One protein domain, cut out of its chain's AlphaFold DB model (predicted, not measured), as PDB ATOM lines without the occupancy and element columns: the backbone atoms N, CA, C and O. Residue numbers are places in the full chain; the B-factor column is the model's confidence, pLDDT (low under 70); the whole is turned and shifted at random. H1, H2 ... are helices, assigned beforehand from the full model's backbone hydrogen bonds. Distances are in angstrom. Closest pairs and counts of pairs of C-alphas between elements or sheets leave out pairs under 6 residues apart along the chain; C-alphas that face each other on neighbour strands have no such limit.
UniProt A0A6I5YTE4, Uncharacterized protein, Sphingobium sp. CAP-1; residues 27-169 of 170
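What this domain is: This is residues 27 to 169 of the 170 residues of an uncharacterized protein of Sphingobium sp. CAP-1 (UniProt A0A6I5YTE4). What shape is it? Two helical hairpins, H1 with H2 and H3 with H4, meet near one end as a V; H5 crosses the second, and residues 164 to 169 stick out. What makes it? The printed part has 143 residues with five named helices, H1 to H5, all helix, only just compact, close to loose: radius of gyration of the C-alphas 17.0 A, spans 56 by 40 by 26 A.

How they stand to each other: What pairs? H1, residues 27 to 51, forms a hairpin with H2, residues 56 to 77; their closest C-alphas, Ala 44 and His 62, are 5.0 A apart. What is the hub? H3, residues 85 to 104, touches the four others; its O i to N i+4 pairs are within hydrogen-bond range in 13 of 16. H5, residues 147 to 168, touches it about perpendicular, at 84 degrees, closest at C-alphas Gly 93 and Ile 153, 5.3 A.

Where its parts are: Where does H1 begin? C-alpha 27 is at (-16.648, 5.029, 37.824); H1 is 35.3 A long. Where is H4? Residues 111 to 134, 34.9 A.

The domain as a whole: Any cut? The printed part has no cut. Where is confidence low? Residues 52 to 53 and 169 are under 70.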
ATOM      1  N   ILE A  27     -15.459   5.628  37.200       94.94
ATOM      2  CA  ILE A  27     -16.648   5.029  37.824       94.94
ATOM      3  C   ILE A  27     -16.342   4.498  39.215       94.94
ATOM      4  O   ILE A  27     -17.126   4.695  40.135       94.94
ATOM      5  N   VAL A  28     -15.191   3.864  39.394       93.38
ATOM      6  CA  VAL A  28     -14.802   3.282  40.681       93.38
ATOM      7  C   VAL A  28     -14.450   4.368  41.679       93.38
ATOM      8  O   VAL A  28     -14.905   4.304  42.821       93.38
ATOM      9  N   ALA A  29     -13.689   5.373  41.242       93.25
ATOM     10  CA  ALA A  29     -13.383   6.534  42.066       93.25
ATOM     11  C   ALA A  29     -14.677   7.233  42.516       93.25
ATOM     12  O   ALA A  29     -14.862   7.510  43.701       93.25
ATOM     13  N   MET A  30     -15.612   7.443  41.585       94.75
ATOM     14  CA  MET A  30     -16.894   8.083  41.867       94.75
ATOM     15  C   MET A  30     -17.794   7.222  42.764       94.75
ATOM     16  O   MET A  30     -18.393   7.744  43.699       94.75
ATOM     17  N   ALA A  31     -17.857   5.906  42.546       95.06
ATOM     18  CA  ALA A  31     -18.616   4.983  43.390       95.06
ATOM     19  C   ALA A  31     -18.095   4.968  44.829       95.06
ATOM     20  O   ALA A  31     -18.885   4.978  45.768       95.06
ATOM     21  N   LYS A  32     -16.771   5.018  45.008       94.75
ATOM     22  CA  LYS A  32     -16.141   5.129  46.325       94.75
ATOM     23  C   LYS A  32     -16.502   6.439  47.027       94.75
ATOM     24  O   LYS A  32     -16.840   6.430  48.207       94.75
ATOM     25  N   MET A  33     -16.446   7.561  46.310       94.00
ATOM     26  CA  MET A  33     -16.872   8.858  46.849       94.00
ATOM     27  C   MET A  33     -18.362   8.860  47.205       94.00
ATOM     28  O   MET A  33     -18.749   9.421  48.224       94.00
ATOM     29  N   LEU A  34     -19.194   8.204  46.397       95.50
ATOM     30  CA  LEU A  34     -20.624   8.073  46.658       95.50
ATOM     31  C   LEU A  34     -20.938   7.205  47.869       95.50
ATOM     32  O   LEU A  34     -21.810   7.583  48.642       95.50
ATOM     33  N   GLY A  35     -20.219   6.099  48.072       93.25
ATOM     34  CA  GLY A  35     -20.351   5.297  49.288       93.25
ATOM     35  C   GLY A  35     -20.085   6.129  50.546       93.25
ATOM     36  O   GLY A  35     -20.855   6.074  51.499       93.25
ATOM     37  N   GLN A  36     -19.059   6.985  50.511       93.00
ATOM     38  CA  GLN A  36     -18.760   7.921  51.604       93.00
ATOM     39  C   GLN A  36     -19.828   9.014  51.759       93.00
ATOM     40  O   GLN A  36     -20.169   9.394  52.878       93.00
ATOM     41  N   ALA A  37     -20.354   9.537  50.648       92.25
ATOM     42  CA  ALA A  37     -21.411  10.543  50.671       92.25
ATOM     43  C   ALA A  37     -22.726   9.983  51.238       92.25
ATOM     44  O   ALA A  37     -23.400  10.688  51.986       92.25
ATOM     45  N   HIS A  38     -23.058   8.726  50.928       93.19
ATOM     46  CA  HIS A  38     -24.213   8.026  51.491       93.19
ATOM     47  C   HIS A  38     -24.068   7.878  53.010       93.19
ATOM     48  O   HIS A  38     -24.942   8.309  53.750       93.19
ATOM     49  N   GLU A  39     -22.925   7.382  53.490       91.94
ATOM     50  CA  GLU A  39     -22.670   7.233  54.931       91.94
ATOM     51  C   GLU A  39     -22.776   8.574  55.683       91.94
ATOM     52  O   GLU A  39     -23.338   8.658  56.783       91.94
ATOM     53  N   LEU A  40     -22.264   9.651  55.077       91.19
ATOM     54  CA  LEU A  40     -22.395  11.002  55.618       91.19
ATOM     55  C   LEU A  40     -23.858  11.457  55.660       91.19
ATOM     56  O   LEU A  40     -24.273  12.056  56.654       91.19
ATOM     57  N   TYR A  41     -24.621  11.192  54.598       91.62
ATOM     58  CA  TYR A  41     -26.042  11.513  54.533       91.62
ATOM     59  C   TYR A  41     -26.837  10.765  55.608       91.62
ATOM     60  O   TYR A  41     -27.516  11.421  56.392       91.62
ATOM     61  N   ASP A  42     -26.672   9.449  55.740       91.69
ATOM     62  CA  ASP A  42     -27.356   8.640  56.760       91.69
ATOM     63  C   ASP A  42     -27.045   9.126  58.179       91.69
ATOM     64  O   ASP A  42     -27.917   9.220  59.049       91.69
ATOM     65  N   THR A  43     -25.784   9.490  58.422       91.00
ATOM     66  CA  THR A  43     -25.365  10.063  59.705       91.00
ATOM     67  C   THR A  43     -26.033  11.418  59.953       91.00
ATOM     68  O   THR A  43     -26.502  11.691  61.064       91.00
ATOM     69  N   ALA A  44     -26.083  12.278  58.932       88.19
ATOM     70  CA  ALA A  44     -26.713  13.590  59.015       88.19
ATOM     71  C   ALA A  44     -28.233  13.487  59.207       88.19
ATOM     72  O   ALA A  44     -28.777  14.222  60.033       88.19
ATOM     73  N   ASP A  45     -28.903  12.562  58.518       89.12
ATOM     74  CA  ASP A  45     -30.331  12.284  58.672       89.12
ATOM     75  C   ASP A  45     -30.657  11.770  60.076       89.12
ATOM     76  O   ASP A  45     -31.535  12.306  60.756       89.12
ATOM     77  N   GLY A  46     -29.869  10.819  60.585       88.38
ATOM     78  CA  GLY A  46     -30.029  10.307  61.942       88.38
ATOM     79  C   GLY A  46     -29.904  11.401  63.012       88.38
ATOM     80  O   GLY A  46     -30.717  11.468  63.941       88.38
ATOM     81  N   GLU A  47     -28.916  12.292  62.896       87.25
ATOM     82  CA  GLU A  47     -28.756  13.403  63.843       87.25
ATOM     83  C   GLU A  47     -29.816  14.496  63.666       87.25
ATOM     84  O   GLU A  47     -30.319  15.016  64.670       87.25
ATOM     85  N   ASN A  48     -30.205  14.816  62.427       86.94
ATOM     86  CA  ASN A  48     -31.287  15.756  62.149       86.94
ATOM     87  C   ASN A  48     -32.608  15.245  62.732       86.94
ATOM     88  O   ASN A  48     -33.268  15.977  63.463       86.94
ATOM     89  N   SER A  49     -32.937  13.970  62.533       84.88
ATOM     90  CA  SER A  49     -34.134  13.325  63.077       84.88
ATOM     91  C   SER A  49     -34.162  13.323  64.613       84.88
ATOM     92  O   SER A  49     -35.166  13.689  65.226       84.88
ATOM     93  N   ARG A  50     -33.046  12.992  65.283       84.88
ATOM     94  CA  ARG A  50     -32.959  12.979  66.764       84.88
ATOM     95  C   ARG A  50     -33.023  14.368  67.394       84.88
ATOM     96  O   ARG A  50     -33.450  14.521  68.544       84.88
ATOM     97  N   ARG A  51     -32.518  15.378  66.687       79.31
ATOM     98  CA  ARG A  51     -32.354  16.747  67.200       79.31
ATOM     99  C   ARG A  51     -33.207  17.759  66.445       79.31
ATOM    100  O   ARG A  51     -32.964  18.962  66.585       79.31
ATOM    101  N   ALA A  52     -34.209  17.284  65.706       68.00
ATOM    102  CA  ALA A  52     -35.086  18.097  64.882       68.00
ATOM    103  C   ALA A  52     -35.645  19.264  65.706       68.00
ATOM    104  O   ALA A  52     -36.141  19.090  66.822       68.00
ATOM    105  N   GLY A  53     -35.473  20.487  65.199       63.53
ATOM    106  CA  GLY A  53     -35.910  21.718  65.864       63.53
ATOM    107  C   GLY A  53     -35.021  22.233  67.007       63.53
ATOM    108  O   GLY A  53     -35.195  23.381  67.410       63.53
ATOM    109  N   LYS A  54     -34.040  21.461  67.503       72.50
ATOM    110  CA  LYS A  54     -33.111  21.907  68.567       72.50
ATOM    111  C   LYS A  54     -31.917  22.687  68.022       72.50
ATOM    112  O   LYS A  54     -31.483  23.648  68.649       72.50
ATOM    113  N   PHE A  55     -31.402  22.307  66.851       76.50
ATOM    114  CA  PHE A  55     -30.286  23.001  66.203       76.50
ATOM    115  C   PHE A  55     -30.488  23.052  64.688       76.50
ATOM    116  O   PHE A  55     -30.435  22.028  64.012       76.50
ATOM    117  N   ARG A  56     -30.659  24.263  64.139       79.69
ATOM    118  CA  ARG A  56     -30.873  24.483  62.694       79.69
ATOM    119  C   ARG A  56     -29.704  24.020  61.815       79.69
ATOM    120  O   ARG A  56     -29.910  23.736  60.644       79.69
ATOM    121  N   ALA A  57     -28.498  23.932  62.375       84.25
ATOM    122  CA  ALA A  57     -27.307  23.501  61.648       84.25
ATOM    123  C   ALA A  57     -27.400  22.048  61.149       84.25
ATOM    124  O   ALA A  57     -26.906  21.768  60.064       84.25
ATOM    125  N   PHE A  58     -28.060  21.142  61.883       84.81
ATOM    126  CA  PHE A  58     -28.196  19.747  61.439       84.81
ATOM    127  C   PHE A  58     -29.105  19.609  60.219       84.81
ATOM    128  O   PHE A  58     -28.766  18.856  59.316       84.81
ATOM    129  N   GLY A  59     -30.182  20.400  60.140       84.06
ATOM    130  CA  GLY A  59     -31.019  20.457  58.938       84.06
ATOM    131  C   GLY A  59     -30.234  20.940  57.716       84.06
ATOM    132  O   GLY A  59     -30.265  20.304  56.674       84.06
ATOM    133  N   ALA A  60     -29.429  21.998  57.865       86.44
ATOM    134  CA  ALA A  60     -28.604  22.499  56.763       86.44
ATOM    135  C   ALA A  60     -27.549  21.481  56.283       86.44
ATOM    136  O   ALA A  60     -27.295  21.377  55.085       86.44
ATOM    137  N   VAL A  61     -26.933  20.731  57.207       88.44
ATOM    138  CA  VAL A  61     -25.973  19.669  56.860       88.44
ATOM    139  C   VAL A  61     -26.675  18.503  56.169       88.44
ATOM    140  O   VAL A  61     -26.168  18.030  55.157       88.44
ATOM    141  N   HIS A  62     -27.838  18.080  56.671       90.62
ATOM    142  CA  HIS A  62     -28.675  17.059  56.040       90.62
ATOM    143  C   HIS A  62     -29.020  17.432  54.593       90.62
ATOM    144  O   HIS A  62     -28.715  16.673  53.677       90.62
ATOM    145  N   ASP A  63     -29.566  18.630  54.369       88.88
ATOM    146  CA  ASP A  63     -30.009  19.063  53.039       88.88
ATOM    147  C   ASP A  63     -28.834  19.159  52.055       88.88
ATOM    148  O   ASP A  63     -28.950  18.788  50.884       88.88
ATOM    149  N   HIS A  64     -27.673  19.622  52.529       90.44
ATOM    150  CA  HIS A  64     -26.468  19.691  51.709       90.44
ATOM    151  C   HIS A  64     -25.909  18.302  51.381       90.44
ATOM    152  O   HIS A  64     -25.548  18.052  50.230       90.44
ATOM    153  N   ALA A  65     -25.864  17.396  52.365       90.94
ATOM    154  CA  ALA A  65     -25.426  16.017  52.163       90.94
ATOM    155  C   ALA A  65     -26.346  15.288  51.174       90.94
ATOM    156  O   ALA A  65     -25.851  14.671  50.233       90.94
ATOM    157  N   PHE A  66     -27.665  15.447  51.317       91.31
ATOM    158  CA  PHE A  66     -28.650  14.893  50.391       91.31
ATOM    159  C   PHE A  66     -28.461  15.435  48.969       91.31
ATOM    160  O   PHE A  66     -28.344  14.670  48.015       91.31
ATOM    161  N   SER A  67     -28.351  16.758  48.807       91.31
ATOM    162  CA  SER A  67     -28.155  17.373  47.490       91.31
ATOM    163  C   SER A  67     -26.858  16.912  46.814       91.31
ATOM    164  O   SER A  67     -26.866  16.605  45.620       91.31
ATOM    165  N   ALA A  68     -25.758  16.821  47.568       89.69
ATOM    166  CA  ALA A  68     -24.485  16.318  47.062       89.69
ATOM    167  C   ALA A  68     -24.564  14.831  46.678       89.69
ATOM    168  O   ALA A  68     -24.014  14.438  45.648       89.69
ATOM    169  N   PHE A  69     -25.277  14.019  47.463       92.12
ATOM    170  CA  PHE A  69     -25.494  12.603  47.186       92.12
ATOM    171  C   PHE A  69     -26.272  12.391  45.881       92.12
ATOM    172  O   PHE A  69     -25.786  11.687  44.993       92.12
ATOM    173  N   ILE A  70     -27.400  13.088  45.700       92.31
ATOM    174  CA  ILE A  70     -28.199  13.041  44.464       92.31
ATOM    175  C   ILE A  70     -27.375  13.500  43.251       92.31
ATOM    176  O   ILE A  70     -27.361  12.840  42.210       92.31
ATOM    177  N   ALA A  71     -26.636  14.608  43.377       91.75
ATOM    178  CA  ALA A  71     -25.769  15.095  42.303       91.75
ATOM    179  C   ALA A  71     -24.670  14.081  41.947       91.75
ATOM    180  O   ALA A  71     -24.337  13.904  40.773       91.75
ATOM    181  N   GLY A  72     -24.130  13.385  42.949       93.38
ATOM    182  CA  GLY A  72     -23.158  12.324  42.746       93.38
ATOM    183  C   GLY A  72     -23.749  11.126  42.003       93.38
ATOM    184  O   GLY A  72     -23.133  10.651  41.051       93.38
ATOM    185  N   GLN A  73     -24.946  10.664  42.386       94.81
ATOM    186  CA  GLN A  73     -25.644   9.558  41.719       94.81
ATOM    187  C   GLN A  73     -25.902   9.889  40.247       94.81
ATOM    188  O   GLN A  73     -25.587   9.090  39.362       94.81
ATOM    189  N   TYR A  74     -26.389  11.106  39.982       94.12
ATOM    190  CA  TYR A  74     -26.547  11.629  38.629       94.12
ATOM    191  C   TYR A  74     -25.214  11.616  37.870       94.12
ATOM    192  O   TYR A  74     -25.140  11.074  36.770       94.12
ATOM    193  N   GLY A  75     -24.145  12.150  38.468       94.44
ATOM    194  CA  GLY A  75     -22.817  12.186  37.858       94.44
ATOM    195  C   GLY A  75     -22.268  10.797  37.523       94.44
ATOM    196  O   GLY A  75     -21.750  10.602  36.427       94.44
ATOM    197  N   LEU A  76     -22.430   9.819  38.423       95.62
ATOM    198  CA  LEU A  76     -21.975   8.444  38.213       95.62
ATOM    199  C   LEU A  76     -22.677   7.791  37.014       95.62
ATOM    200  O   LEU A  76     -22.000   7.212  36.169       95.62
ATOM    201  N   LEU A  77     -23.997   7.950  36.879       94.94
ATOM    202  CA  LEU A  77     -24.752   7.400  35.743       94.94
ATOM    203  C   LEU A  77     -24.378   8.009  34.378       94.94
ATOM    204  O   LEU A  77     -24.709   7.426  33.348       94.94
ATOM    205  N   HIS A  78     -23.692   9.156  34.351       94.81
ATOM    206  CA  HIS A  78     -23.230   9.805  33.116       94.81
ATOM    207  C   HIS A  78     -21.801   9.412  32.720       94.81
ATOM    208  O   HIS A  78     -21.301   9.862  31.686       94.81
ATOM    209  N   LEU A  79     -21.124   8.588  33.522       94.75
ATOM    210  CA  LEU A  79     -19.792   8.102  33.191       94.75
ATOM    211  C   LEU A  79     -19.864   6.946  32.191       94.75
ATOM    212  O   LEU A  79     -20.742   6.089  32.245       94.75
ATOM    213  N   ILE A  80     -18.890   6.912  31.284       92.38
ATOM    214  CA  ILE A  80     -18.744   5.834  30.308       92.38
ATOM    215  C   ILE A  80     -17.849   4.752  30.927       92.38
ATOM    216  O   ILE A  80     -16.742   5.082  31.366       92.38
ATOM    217  N   PRO A  81     -18.291   3.482  30.968       89.75
ATOM    218  CA  PRO A  81     -17.477   2.384  31.465       89.75
ATOM    219  C   PRO A  81     -16.201   2.241  30.642       89.75
ATOM    220  O   PRO A  81     -16.240   2.204  29.411       89.75
ATOM    221  N   ALA A  82     -15.062   2.142  31.331       82.62
ATOM    222  CA  ALA A  82     -13.877   1.571  30.709       82.62
ATOM    223  C   ALA A  82     -14.155   0.080  30.448       82.62
ATOM    224  O   ALA A  82     -15.089  -0.482  31.016       82.62
ATOM    225  N   GLU A  83     -13.354  -0.602  29.628       77.62
ATOM    226  CA  GLU A  83     -13.509  -2.044  29.334       77.62
ATOM    227  C   GLU A  83     -13.312  -2.976  30.571       77.62
ATOM    228  O   GLU A  83     -12.999  -4.158  30.438       77.62
ATOM    229  N   ASP A  84     -13.486  -2.463  31.795       80.94
ATOM    230  CA  ASP A  84     -13.571  -3.192  33.055       80.94
ATOM    231  C   ASP A  84     -15.037  -3.566  33.353       80.94
ATOM    232  O   ASP A  84     -15.896  -2.709  33.555       80.94
ATOM    233  N   GLY A  85     -15.330  -4.866  33.449       82.19
ATOM    234  CA  GLY A  85     -16.672  -5.360  33.781       82.19
ATOM    235  C   GLY A  85     -17.198  -4.886  35.141       82.19
ATOM    236  O   GLY A  85     -18.413  -4.839  35.339       82.19
ATOM    237  N   ARG A  86     -16.317  -4.466  36.063       88.88
ATOM    238  CA  ARG A  86     -16.738  -3.850  37.330       88.88
ATOM    239  C   ARG A  86     -17.492  -2.538  37.107       88.88
ATOM    240  O   ARG A  86     -18.436  -2.271  37.846       88.88
ATOM    241  N   ASP A  87     -17.114  -1.749  36.104       92.62
ATOM    242  CA  ASP A  87     -17.769  -0.472  35.812       92.62
ATOM    243  C   ASP A  87     -19.235  -0.692  35.419       92.62
ATOM    244  O   ASP A  87     -20.134  -0.040  35.949       92.62
ATOM    245  N   LEU A  88     -19.487  -1.678  34.554       91.94
ATOM    246  CA  LEU A  88     -20.841  -2.059  34.144       91.94
ATOM    247  C   LEU A  88     -21.680  -2.558  35.318       91.94
ATOM    248  O   LEU A  88     -22.853  -2.213  35.416       91.94
ATOM    249  N   MET A  89     -21.087  -3.344  36.216       93.25
ATOM    250  CA  MET A  89     -21.780  -3.836  37.406       93.25
ATOM    251  C   MET A  89     -22.165  -2.692  38.353       93.25
ATOM    252  O   MET A  89     -23.285  -2.674  38.856       93.25
ATOM    253  N   ILE A  90     -21.272  -1.718  38.562       95.50
ATOM    254  CA  ILE A  90     -21.560  -0.529  39.374       95.50
ATOM    255  C   ILE A  90     -22.703   0.282  38.753       95.50
ATOM    256  O   ILE A  90     -23.648   0.633  39.456       95.50
ATOM    257  N   LEU A  91     -22.644   0.555  37.445       96.06
ATOM    258  CA  LEU A  91     -23.666   1.346  36.756       96.06
ATOM    259  C   LEU A  91     -25.026   0.641  36.729       96.06
ATOM    260  O   LEU A  91     -26.041   1.259  37.044       96.06
ATOM    261  N   ALA A  92     -25.053  -0.649  36.386       95.38
ATOM    262  CA  ALA A  92     -26.286  -1.427  36.342       95.38
ATOM    263  C   ALA A  92     -26.911  -1.576  37.732       95.38
ATOM    264  O   ALA A  92     -28.116  -1.380  37.884       95.38
ATOM    265  N   GLY A  93     -26.089  -1.854  38.748       96.56
ATOM    266  CA  GLY A  93     -26.543  -1.928  40.132       96.56
ATOM    267  C   GLY A  93     -27.106  -0.600  40.627       96.56
ATOM    268  O   GLY A  93     -28.160  -0.582  41.253       96.56
ATOM    269  N   LEU A  94     -26.448   0.522  40.313       97.12
ATOM    270  CA  LEU A  94     -26.918   1.842  40.732       97.12
ATOM    271  C   LEU A  94     -28.234   2.206  40.046       97.12
ATOM    272  O   LEU A  94     -29.144   2.703  40.702       97.12
ATOM    273  N   ALA A  95     -28.346   1.945  38.743       96.69
ATOM    274  CA  ALA A  95     -29.578   2.181  38.005       96.69
ATOM    275  C   ALA A  95     -30.736   1.342  38.569       96.69
ATOM    276  O   ALA A  95     -31.827   1.871  38.753       96.69
ATOM    277  N   SER A  96     -30.488   0.069  38.890       97.25
ATOM    278  CA  SER A  96     -31.464  -0.817  39.540       97.25
ATOM    279  C   SER A  96     -31.898  -0.290  40.913       97.25
ATOM    280  O   SER A  96     -33.090  -0.134  41.175       97.25
ATOM    281  N   MET A  97     -30.933   0.092  41.757       95.56
ATOM    282  CA  MET A  97     -31.189   0.660  43.082       95.56
ATOM    283  C   MET A  97     -32.077   1.909  43.000       95.56
ATOM    284  O   MET A  97     -33.097   1.985  43.679       95.56
ATOM    285  N   LEU A  98     -31.754   2.844  42.102       94.38
ATOM    286  CA  LEU A  98     -32.548   4.058  41.883       94.38
ATOM    287  C   LEU A  98     -33.926   3.765  41.288       94.38
ATOM    288  O   LEU A  98     -34.897   4.439  41.623       94.38
ATOM    289  N   ALA A  99     -34.037   2.756  40.424       94.00
ATOM    290  CA  ALA A  99     -35.322   2.363  39.864       94.00
ATOM    291  C   ALA A  99     -36.292   1.868  40.942       94.00
ATOM    292  O   ALA A  99     -37.471   2.204  40.879       94.00
ATOM    293  N   SER A 100     -35.789   1.177  41.971       91.31
ATOM    294  CA  SER A 100     -36.604   0.765  43.124       91.31
ATOM    295  C   SER A 100     -37.129   1.945  43.956       91.31
ATOM    296  O   SER A 100     -38.124   1.818  44.670       91.31
ATOM    297  N   GLU A 101     -36.506   3.120  43.833       90.06
ATOM    298  CA  GLU A 101     -36.937   4.353  44.494       90.06
ATOM    299  C   GLU A 101     -37.880   5.200  43.627       90.06
ATOM    300  O   GLU A 101     -38.564   6.073  44.163       90.06
ATOM    301  N   LEU A 102     -37.973   4.947  42.309       86.81
ATOM    302  CA  LEU A 102     -38.810   5.733  41.386       86.81
ATOM    303  C   LEU A 102     -40.275   5.780  41.819       86.81
ATOM    304  O   LEU A 102     -40.928   6.809  41.649       86.81
ATOM    305  N   GLY A 103     -40.779   4.695  42.416       84.38
ATOM    306  CA  GLY A 103     -42.148   4.621  42.923       84.38
ATOM    307  C   GLY A 103     -42.484   5.701  43.957       84.38
ATOM    308  O   GLY A 103     -43.636   6.106  44.050       84.38
ATOM    309  N   ASN A 104     -41.488   6.237  44.671       88.38
ATOM    310  CA  ASN A 104     -41.687   7.324  45.634       88.38
ATOM    311  C   ASN A 104     -41.938   8.687  44.965       88.38
ATOM    312  O   ASN A 104     -42.396   9.620  45.623       88.38
ATOM    313  N   TYR A 105     -41.621   8.812  43.674       87.25
ATOM    314  CA  TYR A 105     -41.712  10.057  42.907       87.25
ATOM    315  C   TYR A 105     -42.832  10.040  41.861       87.25
ATOM    316  O   TYR A 105     -43.108  11.066  41.239       87.25
ATOM    317  N   ILE A 106     -43.463   8.886  41.649       89.75
ATOM    318  CA  ILE A 106     -44.588   8.720  40.732       89.75
ATOM    319  C   ILE A 106     -45.885   8.928  41.515       89.75
ATOM    320  O   ILE A 106     -46.062   8.368  42.594       89.75
ATOM    321  N   ASP A 107     -46.804   9.729  40.966       89.94
ATOM    322  CA  ASP A 107     -48.144   9.883  41.535       89.94
ATOM    323  C   ASP A 107     -48.870   8.522  41.522       89.94
ATOM    324  O   ASP A 107     -49.068   7.959  40.440       89.94
ATOM    325  N   PRO A 108     -49.310   7.990  42.681       85.06
ATOM    326  CA  PRO A 108     -50.035   6.724  42.745       85.06
ATOM    327  C   PRO A 108     -51.343   6.710  41.944       85.06
ATOM    328  O   PRO A 108     -51.850   5.635  41.623       85.06
ATOM    329  N   ALA A 109     -51.915   7.879  41.637       92.62
ATOM    330  CA  ALA A 109     -53.107   7.993  40.803       92.62
ATOM    331  C   ALA A 109     -52.810   7.844  39.297       92.62
ATOM    332  O   ALA A 109     -53.731   7.583  38.521       92.62
ATOM    333  N   ASP A 110     -51.551   7.986  38.867       94.50
ATOM    334  CA  ASP A 110     -51.145   7.782  37.475       94.50
ATOM    335  C   ASP A 110     -50.753   6.315  37.234       94.50
ATOM    336  O   ASP A 110     -49.608   5.882  37.415       94.50
ATOM    337  N   GLU A 111     -51.732   5.526  36.785       93.56
ATOM    338  CA  GLU A 111     -51.535   4.108  36.480       93.56
ATOM    339  C   GLU A 111     -50.510   3.855  35.362       93.56
ATOM    340  O   GLU A 111     -49.862   2.804  35.352       93.56
ATOM    341  N   ASN A 112     -50.371   4.771  34.398       94.44
ATOM    342  CA  ASN A 112     -49.465   4.577  33.265       94.44
ATOM    343  C   ASN A 112     -48.019   4.802  33.695       94.44
ATOM    344  O   ASN A 112     -47.157   3.972  33.396       94.44
ATOM    345  N   ALA A 113     -47.768   5.886  34.432       93.06
ATOM    346  CA  ALA A 113     -46.458   6.153  35.011       93.06
ATOM    347  C   ALA A 113     -46.048   5.034  35.980       93.06
ATOM    348  O   ALA A 113     -44.922   4.544  35.907       93.06
ATOM    349  N   SER A 114     -46.982   4.548  36.804       92.31
ATOM    350  CA  SER A 114     -46.740   3.444  37.740       92.31
ATOM    351  C   SER A 114     -46.342   2.147  37.024       92.31
ATOM    352  O   SER A 114     -45.332   1.532  37.366       92.31
ATOM    353  N   LYS A 115     -47.083   1.743  35.980       93.25
ATOM    354  CA  LYS A 115     -46.749   0.551  35.171       93.25
ATOM    355  C   LYS A 115     -45.389   0.686  34.487       93.25
ATOM    356  O   LYS A 115     -44.636  -0.286  34.439       93.25
ATOM    357  N   LEU A 116     -45.072   1.875  33.970       93.75
ATOM    358  CA  LEU A 116     -43.776   2.146  33.353       93.75
ATOM    359  C   LEU A 116     -42.636   2.037  34.375       93.75
ATOM    360  O   LEU A 116     -41.636   1.385  34.084       93.75
ATOM    361  N   GLY A 117     -42.803   2.616  35.567       93.56
ATOM    362  CA  GLY A 117     -41.825   2.544  36.656       93.56
ATOM    363  C   GLY A 117     -41.513   1.103  37.064       93.56
ATOM    364  O   GLY A 117     -40.352   0.704  37.043       93.56
ATOM    365  N   VAL A 118     -42.549   0.294  37.310       93.06
ATOM    366  CA  VAL A 118     -42.400  -1.136  37.645       93.06
ATOM    367  C   VAL A 118     -41.695  -1.909  36.524       93.06
ATOM    368  O   VAL A 118     -40.837  -2.750  36.785       93.06
ATOM    369  N   GLY A 119     -42.024  -1.622  35.260       94.38
ATOM    370  CA  GLY A 119     -41.364  -2.250  34.113       94.38
ATOM    371  C   GLY A 119     -39.872  -1.908  34.018       94.38
ATOM    372  O   GLY A 119     -39.056  -2.787  33.738       94.38
ATOM    373  N   ILE A 120     -39.510  -0.648  34.277       95.38
ATOM    374  CA  ILE A 120     -38.116  -0.183  34.300       95.38
ATOM    375  C   ILE A 120     -37.344  -0.840  35.449       95.38
ATOM    376  O   ILE A 120     -36.246  -1.347  35.220       95.38
ATOM    377  N   GLU A 121     -37.919  -0.883  36.654       95.19
ATOM    378  CA  GLU A 121     -37.326  -1.552  37.817       95.19
ATOM    379  C   GLU A 121     -37.051  -3.034  37.527       95.19
ATOM    380  O   GLU A 121     -35.919  -3.495  37.676       95.19
ATOM    381  N   ALA A 122     -38.043  -3.768  37.012       95.25
ATOM    382  CA  ALA A 122     -37.893  -5.185  36.679       95.25
ATOM    383  C   ALA A 122     -36.797  -5.433  35.624       95.25
ATOM    384  O   ALA A 122     -36.004  -6.377  35.739       95.25
ATOM    385  N   ALA A 123     -36.724  -4.576  34.601       96.69
ATOM    386  CA  ALA A 123     -35.698  -4.661  33.567       96.69
ATOM    387  C   ALA A 123     -34.296  -4.418  34.145       96.69
ATOM    388  O   ALA A 123     -33.379  -5.202  33.889       96.69
ATOM    389  N   LEU A 124     -34.124  -3.368  34.950       97.38
ATOM    390  CA  LEU A 124     -32.832  -3.010  35.534       97.38
ATOM    391  C   LEU A 124     -32.365  -4.021  36.585       97.38
ATOM    392  O   LEU A 124     -31.192  -4.391  36.559       97.38
ATOM    393  N   CYS A 125     -33.273  -4.556  37.403       97.06
ATOM    394  CA  CYS A 125     -32.999  -5.681  38.299       97.06
ATOM    395  C   CYS A 125     -32.445  -6.883  37.517       97.06
ATOM    396  O   CYS A 125     -31.423  -7.466  37.882       97.06
ATOM    397  N   THR A 126     -33.069  -7.224  36.386       96.31
ATOM    398  CA  THR A 126     -32.626  -8.340  35.535       96.31
ATOM    399  C   THR A 126     -31.248  -8.089  34.917       96.31
ATOM    400  O   THR A 126     -30.407  -8.995  34.885       96.31
ATOM    401  N   ILE A 127     -30.993  -6.869  34.436       95.88
ATOM    402  CA  ILE A 127     -29.698  -6.473  33.863       95.88
ATOM    403  C   ILE A 127     -28.599  -6.522  34.932       95.88
ATOM    404  O   ILE A 127     -27.557  -7.139  34.699       95.88
ATOM    405  N   SER A 128     -28.849  -5.927  36.100       96.44
ATOM    406  CA  SER A 128     -27.945  -5.907  37.258       96.44
ATOM    407  C   SER A 128     -27.546  -7.323  37.680       96.44
ATOM    408  O   SER A 128     -26.360  -7.662  37.673       96.44
ATOM    409  N   ALA A 129     -28.530  -8.198  37.915       95.56
ATOM    410  CA  ALA A 129     -28.291  -9.593  38.277       95.56
ATOM    411  C   ALA A 129     -27.511 -10.361  37.201       95.56
ATOM    412  O   ALA A 129     -26.556 -11.071  37.504       95.56
ATOM    413  N   THR A 130     -27.875 -10.195  35.926       93.88
ATOM    414  CA  THR A 130     -27.219 -10.908  34.817       93.88
ATOM    415  C   THR A 130     -25.756 -10.494  34.657       93.88
ATOM    416  O   THR A 130     -24.911 -11.328  34.327       93.88
ATOM    417  N   ILE A 131     -25.441  -9.215  34.872       93.19
ATOM    418  CA  ILE A 131     -24.058  -8.728  34.865       93.19
ATOM    419  C   ILE A 131     -23.295  -9.297  36.064       93.19
ATOM    420  O   ILE A 131     -22.176  -9.783  35.883       93.19
ATOM    421  N   ALA A 132     -23.901  -9.293  37.254       92.25
ATOM    422  CA  ALA A 132     -23.288  -9.828  38.467       92.25
ATOM    423  C   ALA A 132     -22.976 -11.333  38.355       92.25
ATOM    424  O   ALA A 132     -21.855 -11.734  38.661       92.25
ATOM    425  N   ASP A 133     -23.907 -12.142  37.836       89.31
ATOM    426  CA  ASP A 133     -23.732 -13.592  37.635       89.31
ATOM    427  C   ASP A 133     -22.586 -13.924  36.668       89.31
ATOM    428  O   ASP A 133     -21.901 -14.939  36.802       89.31
ATOM    429  N   ARG A 134     -22.378 -13.080  35.651       87.00
ATOM    430  CA  ARG A 134     -21.344 -13.288  34.626       87.00
ATOM    431  C   ARG A 134     -19.967 -12.811  35.068       87.00
ATOM    432  O   ARG A 134     -18.980 -13.140  34.407       87.00
ATOM    433  N   TRP A 135     -19.880 -12.025  36.140       84.19
ATOM    434  CA  TRP A 135     -18.624 -11.448  36.589       84.19
ATOM    435  C   TRP A 135     -17.973 -12.295  37.693       84.19
ATOM    436  O   TRP A 135     -18.512 -12.368  38.796       84.19
ATOM    437  N   PRO A 136     -16.770 -12.870  37.476       75.81
ATOM    438  CA  PRO A 136     -16.168 -13.828  38.412       75.81
ATOM    439  C   PRO A 136     -15.931 -13.303  39.830       75.81
ATOM    440  O   PRO A 136     -15.821 -14.087  40.765       75.81
ATOM    441  N   SER A 137     -15.774 -11.988  39.989       80.38
ATOM    442  CA  SER A 137     -15.518 -11.372  41.295       80.38
ATOM    443  C   SER A 137     -16.782 -10.857  41.987       80.38
ATOM    444  O   SER A 137     -16.702 -10.475  43.150       80.38
ATOM    445  N   GLY A 138     -17.918 -10.836  41.280       85.44
ATOM    446  CA  GLY A 138     -19.233 -10.512  41.823       85.44
ATOM    447  C   GLY A 138     -19.347  -9.194  42.613       85.44
ATOM    448  O   GLY A 138     -18.471  -8.318  42.536       85.44
ATOM    449  N   PRO A 139     -20.431  -9.059  43.407       88.94
ATOM    450  CA  PRO A 139     -20.719  -7.875  44.225       88.94
ATOM    451  C   PRO A 139     -19.649  -7.556  45.280       88.94
ATOM    452  O   PRO A 139     -19.527  -6.410  45.708       88.94
ATOM    453  N   ASP A 140     -18.833  -8.535  45.671       90.00
ATOM    454  CA  ASP A 140     -17.810  -8.387  46.717       90.00
ATOM    455  C   ASP A 140     -16.715  -7.379  46.332       90.00
ATOM    456  O   ASP A 140     -16.065  -6.782  47.188       90.00
ATOM    457  N   THR A 141     -16.527  -7.126  45.034       89.44
ATOM    458  CA  THR A 141     -15.612  -6.071  44.559       89.44
ATOM    459  C   THR A 141     -16.186  -4.660  44.638       89.44
ATOM    460  O   THR A 141     -15.428  -3.692  44.528       89.44
ATOM    461  N   VAL A 142     -17.504  -4.541  44.815       91.88
ATOM    462  CA  VAL A 142     -18.223  -3.272  44.991       91.88
ATOM    463  C   VAL A 142     -18.370  -2.941  46.470       91.88
ATOM    464  O   VAL A 142     -18.272  -1.775  46.828       91.88
ATOM    465  N   GLU A 143     -18.523  -3.945  47.333       93.81
ATOM    466  CA  GLU A 143     -18.715  -3.776  48.780       93.81
ATOM    467  C   GLU A 143     -17.719  -2.820  49.465       93.81
ATOM    468  O   GLU A 143     -18.180  -1.926  50.172       93.81
ATOM    469  N   PRO A 144     -16.390  -2.891  49.239       92.88
ATOM    470  CA  PRO A 144     -15.454  -1.946  49.857       92.88
ATOM    471  C   PRO A 144     -15.512  -0.525  49.271       92.88
ATOM    472  O   PRO A 144     -14.881   0.381  49.814       92.88
ATOM    473  N   LEU A 145     -16.197  -0.325  48.141       93.50
ATOM    474  CA  LEU A 145     -16.386   0.984  47.507       93.50
ATOM    475  C   LEU A 145     -17.706   1.608  47.954       93.50
ATOM    476  O   LEU A 145     -17.753   2.781  48.304       93.50
ATOM    477  N   TYR A 146     -18.769   0.810  47.901       94.94
ATOM    478  CA  TYR A 146     -20.129   1.235  48.153       94.94
ATOM    479  C   TYR A 146     -20.957   0.049  48.695       94.94
ATOM    480  O   TYR A 146     -21.527  -0.724  47.916       94.94
ATOM    481  N   PRO A 147     -21.028  -0.115  50.031       95.00
ATOM    482  CA  PRO A 147     -21.660  -1.273  50.667       95.00
ATOM    483  C   PRO A 147     -23.142  -1.459  50.320       95.00
ATOM    484  O   PRO A 147     -23.573  -2.577  50.031       95.00
ATOM    485  N   ASP A 148     -23.929  -0.381  50.319       94.69
ATOM    486  CA  ASP A 148     -25.372  -0.470  50.060       94.69
ATOM    487  C   ASP A 148     -25.673  -0.834  48.608       94.69
ATOM    488  O   ASP A 148     -26.552  -1.655  48.350       94.69
ATOM    489  N   LEU A 149     -24.861  -0.338  47.671       96.50
ATOM    490  CA  LEU A 149     -24.920  -0.755  46.275       96.50
ATOM    491  C   LEU A 149     -24.619  -2.253  46.128       96.50
ATOM    492  O   LEU A 149     -25.358  -2.966  45.450       96.50
ATOM    493  N   ALA A 150     -23.577  -2.760  46.791       96.31
ATOM    494  CA  ALA A 150     -23.268  -4.191  46.767       96.31
ATOM    495  C   ALA A 150     -24.419  -5.035  47.337       96.31
ATOM    496  O   ALA A 150     -24.746  -6.092  46.792       96.31
ATOM    497  N   ARG A 151     -25.083  -4.556  48.399       96.31
ATOM    498  CA  ARG A 151     -26.281  -5.199  48.958       96.31
ATOM    499  C   ARG A 151     -27.451  -5.179  47.974       96.31
ATOM    500  O   ARG A 151     -28.113  -6.206  47.830       96.31
ATOM    501  N   SER A 152     -27.676  -4.062  47.282       96.38
ATOM    502  CA  SER A 152     -28.702  -3.948  46.238       96.38
ATOM    503  C   SER A 152     -28.460  -4.952  45.112       96.38
ATOM    504  O   SER A 152     -29.354  -5.716  44.776       96.38
ATOM    505  N   ILE A 153     -27.228  -5.056  44.606       96.94
ATOM    506  CA  ILE A 153     -26.889  -6.020  43.546       96.94
ATOM    507  C   ILE A 153     -27.127  -7.464  44.021       96.94
ATOM    508  O   ILE A 153     -27.677  -8.280  43.284       96.94
ATOM    509  N   ARG A 154     -26.759  -7.801  45.267       96.50
ATOM    510  CA  ARG A 154     -27.047  -9.130  45.845       96.50
ATOM    511  C   ARG A 154     -28.553  -9.408  45.899       96.50
ATOM    512  O   ARG A 154     -28.967 -10.527  45.606       96.50
ATOM    513  N   ARG A 155     -29.367  -8.406  46.250       96.44
ATOM    514  CA  ARG A 155     -30.834  -8.509  46.230       96.44
ATOM    515  C   ARG A 155     -31.348  -8.766  44.812       96.44
ATOM    516  O   ARG A 155     -32.166  -9.667  44.647       96.44
ATOM    517  N   ASP A 156     -30.843  -8.050  43.812       96.94
ATOM    518  CA  ASP A 156     -31.233  -8.246  42.409       96.94
ATOM    519  C   ASP A 156     -30.959  -9.687  41.956       96.94
ATOM    520  O   ASP A 156     -31.827 -10.345  41.380       96.94
ATOM    521  N   VAL A 157     -29.774 -10.217  42.288       95.81
ATOM    522  CA  VAL A 157     -29.400 -11.616  42.016       95.81
ATOM    523  C   VAL A 157     -30.369 -12.592  42.684       95.81
ATOM    524  O   VAL A 157     -30.826 -13.539  42.046       95.81
ATOM    525  N   MET A 158     -30.727 -12.365  43.952       95.56
ATOM    526  CA  MET A 158     -31.692 -13.214  44.663       95.56
ATOM    527  C   MET A 158     -33.075 -13.199  44.003       95.56
ATOM    528  O   MET A 158     -33.663 -14.263  43.817       95.56
ATOM    529  N   ILE A 159     -33.576 -12.019  43.623       95.50
ATOM    530  CA  ILE A 159     -34.876 -11.866  42.955       95.50
ATOM    531  C   ILE A 159     -34.882 -12.633  41.633       95.50
ATOM    532  O   ILE A 159     -35.782 -13.426  41.375       95.50
ATOM    533  N   VAL A 160     -33.860 -12.440  40.801       94.62
ATOM    534  CA  VAL A 160     -33.796 -13.073  39.479       94.62
ATOM    535  C   VAL A 160     -33.616 -14.583  39.582       94.62
ATOM    536  O   VAL A 160     -34.215 -15.317  38.800       94.62
ATOM    537  N   ASN A 161     -32.847 -15.069  40.555       93.62
ATOM    538  CA  ASN A 161     -32.721 -16.505  40.789       93.62
ATOM    539  C   ASN A 161     -34.041 -17.134  41.248       93.62
ATOM    540  O   ASN A 161     -34.366 -18.222  40.782       93.62
ATOM    541  N   ALA A 162     -34.827 -16.443  42.080       93.25
ATOM    542  CA  ALA A 162     -36.172 -16.894  42.437       93.25
ATOM    543  C   ALA A 162     -37.091 -16.953  41.204       93.25
ATOM    544  O   ALA A 162     -37.714 -17.978  40.954       93.25
ATOM    545  N   LEU A 163     -37.086 -15.911  40.364       91.81
ATOM    546  CA  LEU A 163     -37.874 -15.890  39.124       91.81
ATOM    547  C   LEU A 163     -37.474 -17.004  38.141       91.81
ATOM    548  O   LEU A 163     -38.329 -17.548  37.443       91.81
ATOM    549  N   ARG A 164     -36.181 -17.345  38.070       90.75
ATOM    550  CA  ARG A 164     -35.693 -18.476  37.265       90.75
ATOM    551  C   ARG A 164     -36.179 -19.810  37.831       90.75
ATOM    552  O   ARG A 164     -36.676 -20.623  37.060       90.75
ATOM    553  N   ALA A 165     -36.080 -20.012  39.146       91.12
ATOM    554  CA  ALA A 165     -36.563 -21.226  39.804       91.12
ATOM    555  C   ALA A 165     -38.071 -21.432  39.578       91.12
ATOM    556  O   ALA A 165     -38.481 -22.507  39.141       91.12
ATOM    557  N   ASP A 166     -38.871 -20.370  39.736       90.25
ATOM    558  CA  ASP A 166     -40.315 -20.391  39.479       90.25
ATOM    559  C   ASP A 166     -40.633 -20.760  38.018       90.25
ATOM    560  O   ASP A 166     -41.533 -21.558  37.747       90.25
ATOM    561  N   ALA A 167     -39.882 -20.206  37.058       87.69
ATOM    562  CA  ALA A 167     -40.056 -20.499  35.634       87.69
ATOM    563  C   ALA A 167     -39.649 -21.936  35.260       87.69
ATOM    564  O   ALA A 167     -40.209 -22.514  34.326       87.69
ATOM    565  N   GLU A 168     -38.685 -22.514  35.977       86.69
ATOM    566  CA  GLU A 168     -38.214 -23.890  35.801       86.69
ATOM    567  C   GLU A 168     -39.032 -24.918  36.609       86.69
ATOM    568  O   GLU A 168     -38.841 -26.123  36.433       86.69
ATOM    569  N   GLY A 169     -39.976 -24.463  37.443       69.31
ATOM    570  CA  GLY A 169     -40.852 -25.308  38.257       69.31
ATOM    571  C   GLY A 169     -40.151 -25.978  39.444       69.31
ATOM    572  O   GLY A 169     -40.529 -27.098  39.800       69.31
TER     573      GLY A 169